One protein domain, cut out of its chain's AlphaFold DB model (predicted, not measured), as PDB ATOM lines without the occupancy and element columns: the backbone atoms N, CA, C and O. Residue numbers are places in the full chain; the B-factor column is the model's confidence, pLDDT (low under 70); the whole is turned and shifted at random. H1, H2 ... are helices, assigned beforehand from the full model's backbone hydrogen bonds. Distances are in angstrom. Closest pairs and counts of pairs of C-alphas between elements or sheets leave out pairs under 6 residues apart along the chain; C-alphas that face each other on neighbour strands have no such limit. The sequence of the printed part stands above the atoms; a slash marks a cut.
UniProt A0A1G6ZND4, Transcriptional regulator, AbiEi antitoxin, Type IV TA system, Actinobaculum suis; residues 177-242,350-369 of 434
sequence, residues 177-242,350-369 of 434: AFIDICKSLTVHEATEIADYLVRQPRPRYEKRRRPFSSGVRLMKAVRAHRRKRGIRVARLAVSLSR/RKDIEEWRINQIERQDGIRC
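What this domain is: This is residues 177 to 242 and 350 to 369 of the 434 residues of the protein "Transcriptional regulator, AbiEi antitoxin, Type IV TA system" of Actinobaculum suis (UniProt A0A1G6ZND4). The longest helix, H5, packs on H4, where two helical hairpins, H1 with H2 and H3 with H4, meet. The long link of residues 199 to 214 loops away. The printed part has 86 residues with five named helices, H1 to H5: all helix, compact, radius of gyration of the C-alphas 13.0 A, spans 39 by 32 by 20 A.

Where its parts are: H5, residues 351 to 364, is 20.0 A long and ends at C-alpha 364 (13.410, 17.197, 22.392). H4 is residues 231 to 240, H3 215 to 224, H2 187 to 198. H1, residues 177 to 184, begins at (-1.080, 31.197, 11.293).

How they stand to each other: H4, the hub, touches H5 at a steep tilt of 51 degrees, closest C-alphas Ser 239 and Arg 357, 6.3 A. It touches H2, closest C-alphas Thr 191 and Ala 237, 4.3 A. In H2 to H5 every O i to N i+4 pair is within hydrogen-bond range; in H1, 2 of 4.

The domain as a whole: Residues 243 to 349 are cut out; C-alphas 242 and 350 are 19.9 A apart. Residues 350 to 369 have pLDDT under 70.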
ATOM      1  N   ALA A 177      -0.088  30.509  10.476       97.00
ATOM      2  CA  ALA A 177      -1.080  31.197  11.293       97.00
ATOM      3  C   ALA A 177      -0.462  31.684  12.611       97.00
ATOM      4  O   ALA A 177      -0.697  32.831  12.986       97.00
ATOM      5  N   PHE A 178       0.387  30.862  13.243       97.62
ATOM      6  CA  PHE A 178       1.188  31.225  14.413       97.62
ATOM      7  C   PHE A 178       2.062  32.459  14.138       97.62
ATOM      8  O   PHE A 178       1.899  33.491  14.785       97.62
ATOM      9  N   ILE A 179       2.899  32.418  13.098       95.38
ATOM     10  CA  ILE A 179       3.762  33.557  12.730       95.38
ATOM     11  C   ILE A 179       2.938  34.816  12.424       95.38
ATOM     12  O   ILE A 179       3.297  35.923  12.831       95.38
ATOM     13  N   ASP A 180       1.828  34.664  11.698       93.81
ATOM     14  CA  ASP A 180       0.972  35.775  11.294       93.81
ATOM     15  C   ASP A 180       0.252  36.428  12.496       93.81
ATOM     16  O   ASP A 180      -0.067  37.622  12.417       93.81
ATOM     17  N   ILE A 181      -0.026  35.691  13.584       95.38
ATOM     18  CA  ILE A 181      -0.673  36.229  14.793       95.38
ATOM     19  C   ILE A 181       0.327  36.843  15.786       95.38
ATOM     20  O   ILE A 181      -0.044  37.786  16.480       95.38
ATOM     21  N   CYS A 182       1.606  36.438  15.775       94.06
ATOM     22  CA  CYS A 182       2.649  36.962  16.676       94.06
ATOM     23  C   CYS A 182       2.833  38.487  16.641       94.06
ATOM     24  O   CYS A 182       3.345  39.067  17.590       94.06
ATOM     25  N   LYS A 183       2.397  39.179  15.579       90.19
ATOM     26  CA  LYS A 183       2.400  40.656  15.530       90.19
ATOM     27  C   LYS A 183       1.466  41.319  16.555       90.19
ATOM     28  O   LYS A 183       1.520  42.536  16.704       90.19
ATOM     29  N   SER A 184       0.564  40.546  17.151       90.44
ATOM     30  CA  SER A 184      -0.478  40.993  18.077       90.44
ATOM     31  C   SER A 184      -0.355  40.331  19.451       90.44
ATOM     32  O   SER A 184      -1.282  40.450  20.248       90.44
ATOM     33  N   LEU A 185       0.749  39.625  19.713       88.75
ATOM     34  CA  LEU A 185       0.985  38.841  20.926       88.75
ATOM     35  C   LEU A 185       2.235  39.324  21.657       88.75
ATOM     36  O   LEU A 185       3.178  39.804  21.024       88.75
ATOM     37  N   THR A 186       2.248  39.141  22.974       85.69
ATOM     38  CA  THR A 186       3.483  39.170  23.756       85.69
ATOM     39  C   THR A 186       4.286  37.893  23.498       85.69
ATOM     40  O   THR A 186       3.813  36.929  22.889       85.69
ATOM     41  N   VAL A 187       5.529  37.873  23.971       83.00
ATOM     42  CA  VAL A 187       6.378  36.679  23.911       83.00
ATOM     43  C   VAL A 187       5.762  35.531  24.704       83.00
ATOM     44  O   VAL A 187       5.785  34.399  24.229       83.00
ATOM     45  N   HIS A 188       5.180  35.813  25.872       85.81
ATOM     46  CA  HIS A 188       4.596  34.787  26.736       85.81
ATOM     47  C   HIS A 188       3.406  34.124  26.045       85.81
ATOM     48  O   HIS A 188       3.393  32.913  25.883       85.81
ATOM     49  N   GLU A 189       2.489  34.913  25.492       91.06
ATOM     50  CA  GLU A 189       1.314  34.392  24.780       91.06
ATOM     51  C   GLU A 189       1.689  33.670  23.484       91.06
ATOM     52  O   GLU A 189       1.093  32.662  23.119       91.06
ATOM     53  N   ALA A 190       2.701  34.160  22.764       94.19
ATOM     54  CA  ALA A 190       3.221  33.429  21.619       94.19
ATOM     55  C   ALA A 190       3.870  32.102  22.052       94.19
ATOM     56  O   ALA A 190       3.759  31.115  21.329       94.19
ATOM     57  N   THR A 191       4.512  32.048  23.220       93.69
ATOM     58  CA  THR A 191       5.083  30.805  23.766       93.69
ATOM     59  C   THR A 191       3.981  29.839  24.193       93.69
ATOM     60  O   THR A 191       4.070  28.668  23.854       93.69
ATOM     61  N   GLU A 192       2.899  30.323  24.813       94.56
ATOM     62  CA  GLU A 192       1.701  29.523  25.130       94.56
ATOM     63  C   GLU A 192       1.138  28.841  23.871       94.56
ATOM     64  O   GLU A 192       0.824  27.651  23.878       94.56
ATOM     65  N   ILE A 193       1.065  29.566  22.747       97.19
ATOM     66  CA  ILE A 193       0.633  28.991  21.464       97.19
ATOM     67  C   ILE A 193       1.678  28.022  20.895       97.19
ATOM     68  O   ILE A 193       1.307  27.000  20.316       97.19
ATOM     69  N   ALA A 194       2.973  28.323  21.017       96.56
ATOM     70  CA  ALA A 194       4.031  27.428  20.555       96.56
ATOM     71  C   ALA A 194       3.992  26.088  21.312       96.56
ATOM     72  O   ALA A 194       3.962  25.045  20.661       96.56
ATOM     73  N   ASP A 195       3.871  26.124  22.643       95.75
ATOM     74  CA  ASP A 195       3.734  24.951  23.518       95.75
ATOM     75  C   ASP A 195       2.470  24.169  23.166       95.75
ATOM     76  O   ASP A 195       2.543  22.973  22.886       95.75
ATOM     77  N   TYR A 196       1.335  24.854  22.994       95.88
ATOM     78  CA  TYR A 196       0.099  24.240  22.500       95.88
ATOM     79  C   TYR A 196       0.278  23.488  21.169       95.88
ATOM     80  O   TYR A 196      -0.333  22.438  20.952       95.88
ATOM     81  N   LEU A 197       1.105  24.003  20.257       96.50
ATOM     82  CA  LEU A 197       1.350  23.363  18.966       96.50
ATOM     83  C   LEU A 197       2.248  22.126  19.079       96.50
ATOM     84  O   LEU A 197       2.027  21.162  18.340       96.50
ATOM     85  N   VAL A 198       3.247  22.148  19.965       95.06
ATOM     86  CA  VAL A 198       4.241  21.069  20.095       95.06
ATOM     87  C   VAL A 198       3.900  20.037  21.168       95.06
ATOM     88  O   VAL A 198       4.510  18.968  21.174       95.06
ATOM     89  N   ARG A 199       2.932  20.323  22.048       92.25
ATOM     90  CA  ARG A 199       2.603  19.441  23.167       92.25
ATOM     91  C   ARG A 199       2.068  18.090  22.718       92.25
ATOM     92  O   ARG A 199       1.266  17.968  21.769       92.25
ATOM     93  N   GLN A 200       2.492  17.071  23.454       89.25
ATOM     94  CA  GLN A 200       2.021  15.714  23.262       89.25
ATOM     95  C   GLN A 200       0.545  15.636  23.679       89.25
ATOM     96  O   GLN A 200       0.186  16.103  24.755       89.25
ATOM     97  N   PRO A 201      -0.349  15.092  22.838       88.00
ATOM     98  CA  PRO A 201      -1.723  14.881  23.261       88.00
ATOM     99  C   PRO A 201      -1.817  13.866  24.389       88.00
ATOM    100  O   PRO A 201      -1.140  12.837  24.357       88.00
ATOM    101  N   ARG A 202      -2.736  14.116  25.321       83.38
ATOM    102  CA  ARG A 202      -3.104  13.165  26.371       83.38
ATOM    103  C   ARG A 202      -4.233  12.264  25.848       83.38
ATOM    104  O   ARG A 202      -5.349  12.757  25.683       83.38
ATOM    105  N   PRO A 203      -4.006  10.953  25.614       83.69
ATOM    106  CA  PRO A 203      -5.008  10.072  24.999       83.69
ATOM    107  C   PRO A 203      -6.333   9.978  25.766       83.69
ATOM    108  O   PRO A 203      -7.373   9.737  25.165       83.69
ATOM    109  N   ARG A 204      -6.300  10.199  27.088       81.44
ATOM    110  CA  ARG A 204      -7.496  10.232  27.945       81.44
ATOM    111  C   ARG A 204      -8.427  11.411  27.648       81.44
ATOM    112  O   ARG A 204      -9.629  11.277  27.834       81.44
ATOM    113  N   TYR A 205      -7.890  12.543  27.196       79.31
ATOM    114  CA  TYR A 205      -8.645  13.791  27.020       79.31
ATOM    115  C   TYR A 205      -8.786  14.200  25.553       79.31
ATOM    116  O   TYR A 205      -9.653  14.996  25.197       79.31
ATOM    117  N   GLU A 206      -7.936  13.664  24.675       85.44
ATOM    118  CA  GLU A 206      -7.842  14.092  23.289       85.44
ATOM    119  C   GLU A 206      -7.831  12.909  22.324       85.44
ATOM    120  O   GLU A 206      -7.074  11.955  22.472       85.44
ATOM    121  N   LYS A 207      -8.605  13.031  21.241       88.75
ATOM    122  CA  LYS A 207      -8.657  12.018  20.171       88.75
ATOM    123  C   LYS A 207      -7.399  11.988  19.293       88.75
ATOM    124  O   LYS A 207      -7.198  11.043  18.530       88.75
ATOM    125  N   ARG A 208      -6.571  13.039  19.321       90.31
ATOM    126  CA  ARG A 208      -5.385  13.146  18.457       90.31
ATOM    127  C   ARG A 208      -4.237  12.304  19.027       90.31
ATOM    128  O   ARG A 208      -4.016  12.290  20.228       90.31
ATOM    129  N   ARG A 209      -3.464  11.652  18.152       89.31
ATOM    130  CA  ARG A 209      -2.304  10.819  18.545       89.31
ATOM    131  C   ARG A 209      -0.949  11.516  18.406       89.31
ATOM    132  O   ARG A 209       0.061  10.980  18.844       89.31
ATOM    133  N   ARG A 210      -0.903  12.680  17.751       91.31
ATOM    134  CA  ARG A 210       0.334  13.424  17.471       91.31
ATOM    135  C   ARG A 210       0.203  14.910  17.843       91.31
ATOM    136  O   ARG A 210      -0.913  15.445  17.813       91.31
ATOM    137  N   PRO A 211       1.324  15.583  18.162       93.19
ATOM    138  CA  PRO A 211       1.419  17.042  18.208       93.19
ATOM    139  C   PRO A 211       0.868  17.716  16.943       93.19
ATOM    140  O   PRO A 211       0.890  17.129  15.856       93.19
ATOM    141  N   PHE A 212       0.374  18.952  17.059       94.62
ATOM    142  CA  PHE A 212      -0.097  19.712  15.892       94.62
ATOM    143  C   PHE A 212       1.054  20.165  14.988       94.62
ATOM    144  O   PHE A 212       0.871  20.310  13.776       94.62
ATOM    145  N   SER A 213       2.221  20.397  15.580       95.06
ATOM    146  CA  SER A 213       3.488  20.683  14.919       95.06
ATOM    147  C   SER A 213       4.647  20.121  15.753       95.06
ATOM    148  O   SER A 213       4.431  19.458  16.761       95.06
ATOM    149  N   SER A 214       5.883  20.369  15.332       91.81
ATOM    150  CA  SER A 214       7.081  20.074  16.125       91.81
ATOM    151  C   SER A 214       7.912  21.340  16.301       91.81
ATOM    152  O   SER A 214       7.764  22.290  15.521       91.81
ATOM    153  N   GLY A 215       8.809  21.355  17.289       87.56
ATOM    154  CA  GLY A 215       9.705  22.492  17.493       87.56
ATOM    155  C   GLY A 215      10.545  22.761  16.241       87.56
ATOM    156  O   GLY A 215      10.631  23.900  15.776       87.56
ATOM    157  N   VAL A 216      11.041  21.700  15.594       88.44
ATOM    158  CA  VAL A 216      11.778  21.801  14.324       88.44
ATOM    159  C   VAL A 216      10.928  22.409  13.204       88.44
ATOM    160  O   VAL A 216      11.417  23.254  12.449       88.44
ATOM    161  N   ARG A 217       9.649  22.028  13.077       91.69
ATOM    162  CA  ARG A 217       8.750  22.599  12.057       91.69
ATOM    163  C   ARG A 217       8.477  24.081  12.297       91.69
ATOM    164  O   ARG A 217       8.560  24.861  11.347       91.69
ATOM    165  N   LEU A 218       8.202  24.475  13.541       93.00
ATOM    166  CA  LEU A 218       8.002  25.880  13.905       93.00
ATOM    167  C   LEU A 218       9.254  26.711  13.623       93.00
ATOM    168  O   LEU A 218       9.172  27.757  12.978       93.00
ATOM    169  N   MET A 219      10.423  26.208  14.010       89.69
ATOM    170  CA  MET A 219      11.702  26.857  13.747       89.69
ATOM    171  C   MET A 219      11.963  27.033  12.244       89.69
ATOM    172  O   MET A 219      12.307  28.132  11.797       89.69
ATOM    173  N   LYS A 220      11.760  25.981  11.438       89.88
ATOM    174  CA  LYS A 220      11.889  26.054   9.971       89.88
ATOM    175  C   LYS A 220      10.934  27.096   9.380       89.88
ATOM    176  O   LYS A 220      11.355  27.905   8.551       89.88
ATOM    177  N   ALA A 221       9.681  27.129   9.836       90.69
ATOM    178  CA  ALA A 221       8.696  28.108   9.383       90.69
ATOM    179  C   ALA A 221       9.116  29.549   9.727       90.69
ATOM    180  O   ALA A 221       9.093  30.430   8.866       90.69
ATOM    181  N   VAL A 222       9.573  29.791  10.957       90.25
ATOM    182  CA  VAL A 222      10.050  31.108  11.403       90.25
ATOM    183  C   VAL A 222      11.273  31.562  10.593       90.25
ATOM    184  O   VAL A 222      11.328  32.704  10.125       90.25
ATOM    185  N   ARG A 223      12.236  30.668  10.337       87.75
ATOM    186  CA  ARG A 223      13.413  30.963   9.497       87.75
ATOM    187  C   ARG A 223      13.048  31.293   8.051       87.75
ATOM    188  O   ARG A 223      13.714  32.135   7.448       87.75
ATOM    189  N   ALA A 224      11.991  30.685   7.513       87.38
ATOM    190  CA  ALA A 224      11.505  30.941   6.158       87.38
ATOM    191  C   ALA A 224      10.775  32.294   6.003       87.38
ATOM    192  O   ALA A 224      10.548  32.747   4.880       87.38
ATOM    193  N   HIS A 225      10.416  32.973   7.101       84.81
ATOM    194  CA  HIS A 225       9.579  34.180   7.090       84.81
ATOM    195  C   HIS A 225      10.242  35.408   7.749       84.81
ATOM    196  O   HIS A 225       9.608  36.164   8.484       84.81
ATOM    197  N   ARG A 226      11.519  35.665   7.423       74.75
ATOM    198  CA  ARG A 226      12.403  36.640   8.107       74.75
ATOM    199  C   ARG A 226      11.948  38.108   8.128       74.75
ATOM    200  O   ARG A 226      12.402  38.843   8.992       74.75
ATOM    201  N   ARG A 227      11.082  38.548   7.207       82.00
ATOM    202  CA  ARG A 227      10.664  39.965   7.051       82.00
ATOM    203  C   ARG A 227       9.226  40.245   7.516       82.00
ATOM    204  O   ARG A 227       8.613  41.228   7.107       82.00
ATOM    205  N   LYS A 228       8.633  39.352   8.311       82.56
ATOM    206  CA  LYS A 228       7.267  39.528   8.823       82.56
ATOM    207  C   LYS A 228       7.259  40.385  10.088       82.56
ATOM    208  O   LYS A 228       8.081  40.202  10.981       82.56
ATOM    209  N   ARG A 229       6.271  41.274  10.211       84.25
ATOM    210  CA  ARG A 229       5.965  41.919  11.496       84.25
ATOM    211  C   ARG A 229       5.616  40.831  12.519       84.25
ATOM    212  O   ARG A 229       4.850  39.933  12.190       84.25
ATOM    213  N   GLY A 230       6.182  40.914  13.723       85.69
ATOM    214  CA  GLY A 230       6.024  39.889  14.764       85.69
ATOM    215  C   GLY A 230       7.022  38.728  14.686       85.69
ATOM    216  O   GLY A 230       6.985  37.852  15.542       85.69
ATOM    217  N   ILE A 231       7.951  38.713  13.717       88.69
ATOM    218  CA  ILE A 231       8.900  37.594  13.576       88.69
ATOM    219  C   ILE A 231       9.873  37.469  14.755       88.69
ATOM    220  O   ILE A 231      10.259  36.359  15.103       88.69
ATOM    221  N   ARG A 232      10.247  38.589  15.391       84.44
ATOM    222  CA  ARG A 232      11.100  38.590  16.594       84.44
ATOM    223  C   ARG A 232      10.411  37.874  17.755       84.44
ATOM    224  O   ARG A 232      11.011  36.998  18.361       84.44
ATOM    225  N   VAL A 233       9.131  38.188  17.976       85.19
ATOM    226  CA  VAL A 233       8.277  37.514  18.966       85.19
ATOM    227  C   VAL A 233       8.175  36.023  18.649       85.19
ATOM    228  O   VAL A 233       8.400  35.203  19.528       85.19
ATOM    229  N   ALA A 234       7.923  35.661  17.386       90.38
ATOM    230  CA  ALA A 234       7.825  34.261  16.974       90.38
ATOM    231  C   ALA A 234       9.126  33.471  17.212       90.38
ATOM    232  O   ALA A 234       9.072  32.356  17.718       90.38
ATOM    233  N   ARG A 235      10.297  34.040  16.874       86.75
ATOM    234  CA  ARG A 235      11.609  33.404  17.116       86.75
ATOM    235  C   ARG A 235      11.825  33.104  18.585       86.75
ATOM    236  O   ARG A 235      12.145  31.979  18.954       86.75
ATOM    237  N   LEU A 236      11.610  34.118  19.406       82.25
ATOM    238  CA  LEU A 236      11.826  34.009  20.830       82.25
ATOM    239  C   LEU A 236      10.842  33.034  21.481       82.25
ATOM    240  O   LEU A 236      11.267  32.189  22.262       82.25
ATOM    241  N   ALA A 237       9.566  33.083  21.097       88.12
ATOM    242  CA  ALA A 237       8.557  32.146  21.577       88.12
ATOM    243  C   ALA A 237       8.909  30.691  21.247       88.12
ATOM    244  O   ALA A 237       8.878  29.836  22.124       88.12
ATOM    245  N   VAL A 238       9.337  30.411  20.009       90.06
ATOM    246  CA  VAL A 238       9.799  29.065  19.623       90.06
ATOM    247  C   VAL A 238      11.018  28.640  20.444       90.06
ATOM    248  O   VAL A 238      11.105  27.484  20.839       90.06
ATOM    249  N   SER A 239      11.929  29.562  20.766       84.06
ATOM    250  CA  SER A 239      13.086  29.249  21.615       84.06
ATOM    251  C   SER A 239      12.716  28.951  23.075       84.06
ATOM    252  O   SER A 239      13.415  28.199  23.755       84.06
ATOM    253  N   LEU A 240      11.655  29.574  23.590       85.12
ATOM    254  CA  LEU A 240      11.154  29.377  24.953       85.12
ATOM    255  C   LEU A 240      10.203  28.185  25.051       85.12
ATOM    256  O   LEU A 240       9.856  27.777  26.161       85.12
ATOM    257  N   SER A 241       9.801  27.633  23.908       89.56
ATOM    258  CA  SER A 241       8.809  26.579  23.836       89.56
ATOM    259  C   SER A 241       9.315  25.270  24.445       89.56
ATOM    260  O   SER A 241      10.492  24.907  24.316       89.56
ATOM    261  N   ARG A 242       8.430  24.559  25.138       88.56
ATOM    262  CA  ARG A 242       8.644  23.239  25.726       88.56
ATOM    263  C   ARG A 242       7.487  22.327  25.332       88.56
ATOM    264  O   ARG A 242       6.324  22.660  25.514       88.56
ATOM    265  N   ARG A 350      21.301  37.097  21.843       37.31
ATOM    266  CA  ARG A 350      22.504  36.751  21.057       37.31
ATOM    267  C   ARG A 350      22.265  35.497  20.203       37.31
ATOM    268  O   ARG A 350      21.586  34.571  20.643       37.31
ATOM    269  N   LYS A 351      22.863  35.445  19.005       38.78
ATOM    270  CA  LYS A 351      22.778  34.306  18.059       38.78
ATOM    271  C   LYS A 351      23.203  32.969  18.678       38.78
ATOM    272  O   LYS A 351      22.640  31.930  18.371       38.78
ATOM    273  N   ASP A 352      24.154  33.010  19.586       35.62
ATOM    274  CA  ASP A 352      24.777  31.851  20.219       35.62
ATOM    275  C   ASP A 352      23.817  31.150  21.210       35.62
ATOM    276  O   ASP A 352      23.882  29.937  21.408       35.62
ATOM    277  N   ILE A 353      22.824  31.875  21.741       42.09
ATOM    278  CA  ILE A 353      21.713  31.297  22.521       42.09
ATOM    279  C   ILE A 353      20.679  30.643  21.586       42.09
ATOM    280  O   ILE A 353      20.074  29.628  21.945       42.09
ATOM    281  N   GLU A 354      20.494  31.190  20.377       42.19
ATOM    282  CA  GLU A 354      19.674  30.576  19.328       42.19
ATOM    283  C   GLU A 354      20.234  29.194  18.987       42.19
ATOM    284  O   GLU A 354      19.501  28.213  19.091       42.19
ATOM    285  N   GLU A 355      21.532  29.097  18.688       40.47
ATOM    286  CA  GLU A 355      22.239  27.847  18.350       40.47
ATOM    287  C   GLU A 355      22.216  26.813  19.480       40.47
ATOM    288  O   GLU A 355      21.836  25.661  19.250       40.47
ATOM    289  N   TRP A 356      22.473  27.217  20.726       43.72
ATOM    290  CA  TRP A 356      22.363  26.304  21.867       43.72
ATOM    291  C   TRP A 356      20.932  25.771  22.078       43.72
ATOM    292  O   TRP A 356      20.737  24.600  22.416       43.72
ATOM    293  N   ARG A 357      19.896  26.592  21.858       53.69
ATOM    294  CA  ARG A 357      18.498  26.147  22.015       53.69
ATOM    295  C   ARG A 357      17.969  25.358  20.824       53.69
ATOM    296  O   ARG A 357      17.112  24.501  21.028       53.69
ATOM    297  N   ILE A 358      18.488  25.585  19.619       50.62
ATOM    298  CA  ILE A 358      18.243  24.726  18.450       50.62
ATOM    299  C   ILE A 358      18.624  23.284  18.792       50.62
ATOM    300  O   ILE A 358      17.805  22.382  18.629       50.62
ATOM    301  N   ASN A 359      19.795  23.102  19.405       49.31
ATOM    302  CA  ASN A 359      20.266  21.806  19.881       49.31
ATOM    303  C   ASN A 359      19.321  21.181  20.928       49.31
ATOM    304  O   ASN A 359      19.097  19.973  20.917       49.31
ATOM    305  N   GLN A 360      18.715  21.981  21.814       54.62
ATOM    306  CA  GLN A 360      17.712  21.494  22.775       54.62
ATOM    307  C   GLN A 360      16.387  21.096  22.106       54.62
ATOM    308  O   GLN A 360      15.809  20.076  22.473       54.62
ATOM    309  N   ILE A 361      15.913  21.858  21.115       55.06
ATOM    310  CA  ILE A 361      14.706  21.530  20.337       55.06
ATOM    311  C   ILE A 361      14.916  20.233  19.544       55.06
ATOM    312  O   ILE A 361      14.031  19.384  19.504       55.06
ATOM    313  N   GLU A 362      16.095  20.049  18.951       53.53
ATOM    314  CA  GLU A 362      16.455  18.825  18.230       53.53
ATOM    315  C   GLU A 362      16.538  17.615  19.169       53.53
ATOM    316  O   GLU A 362      15.952  16.576  18.862       53.53
ATOM    317  N   ARG A 363      17.134  17.770  20.364       56.19
ATOM    318  CA  ARG A 363      17.113  16.738  21.420       56.19
ATOM    319  C   ARG A 363      15.687  16.394  21.861       56.19
ATOM    320  O   ARG A 363      15.361  15.218  21.992       56.19
ATOM    321  N   GLN A 364      14.827  17.396  22.053       53.59
ATOM    322  CA  GLN A 364      13.410  17.197  22.392       53.59
ATOM    323  C   GLN A 364      12.631  16.481  21.280       53.59
ATOM    324  O   GLN A 364      11.693  15.738  21.573       53.59
ATOM    325  N   ASP A 365      13.012  16.696  20.019       55.59
ATOM    326  CA  ASP A 365      12.439  16.053  18.837       55.59
ATOM    327  C   ASP A 365      13.062  14.665  18.539       55.59
ATOM    328  O   ASP A 365      12.615  14.005  17.600       55.59
ATOM    329  N   GLY A 366      14.025  14.183  19.342       45.41
ATOM    330  CA  GLY A 366      14.674  12.872  19.174       45.41
ATOM    331  C   GLY A 366      15.739  12.825  18.070       45.41
ATOM    332  O   GLY A 366      16.098  11.748  17.599       45.41
ATOM    333  N   ILE A 367      16.239  13.983  17.634       48.28
ATOM    334  CA  ILE A 367      17.270  14.123  16.601       48.28
ATOM    335  C   ILE A 367      18.644  14.183  17.294       48.28
ATOM    336  O   ILE A 367      18.820  14.939  18.254       48.28
ATOM    337  N   ARG A 368      19.623  13.373  16.847       35.62
ATOM    338  CA  ARG A 368      20.986  13.383  17.420       35.62
ATOM    339  C   ARG A 368      21.635  14.751  17.205       35.62
ATOM    340  O   ARG A 368      21.751  15.220  16.079       35.62
ATOM    341  N   CYS A 369      22.046  15.359  18.312       31.95
ATOM    342  CA  CYS A 369      22.679  16.671  18.386       31.95
ATOM    343  C   CYS A 369      24.166  16.593  17.993       31.95
ATOM    344  O   CYS A 369      24.837  15.637  18.376       31.95
TER     345      CYS A 369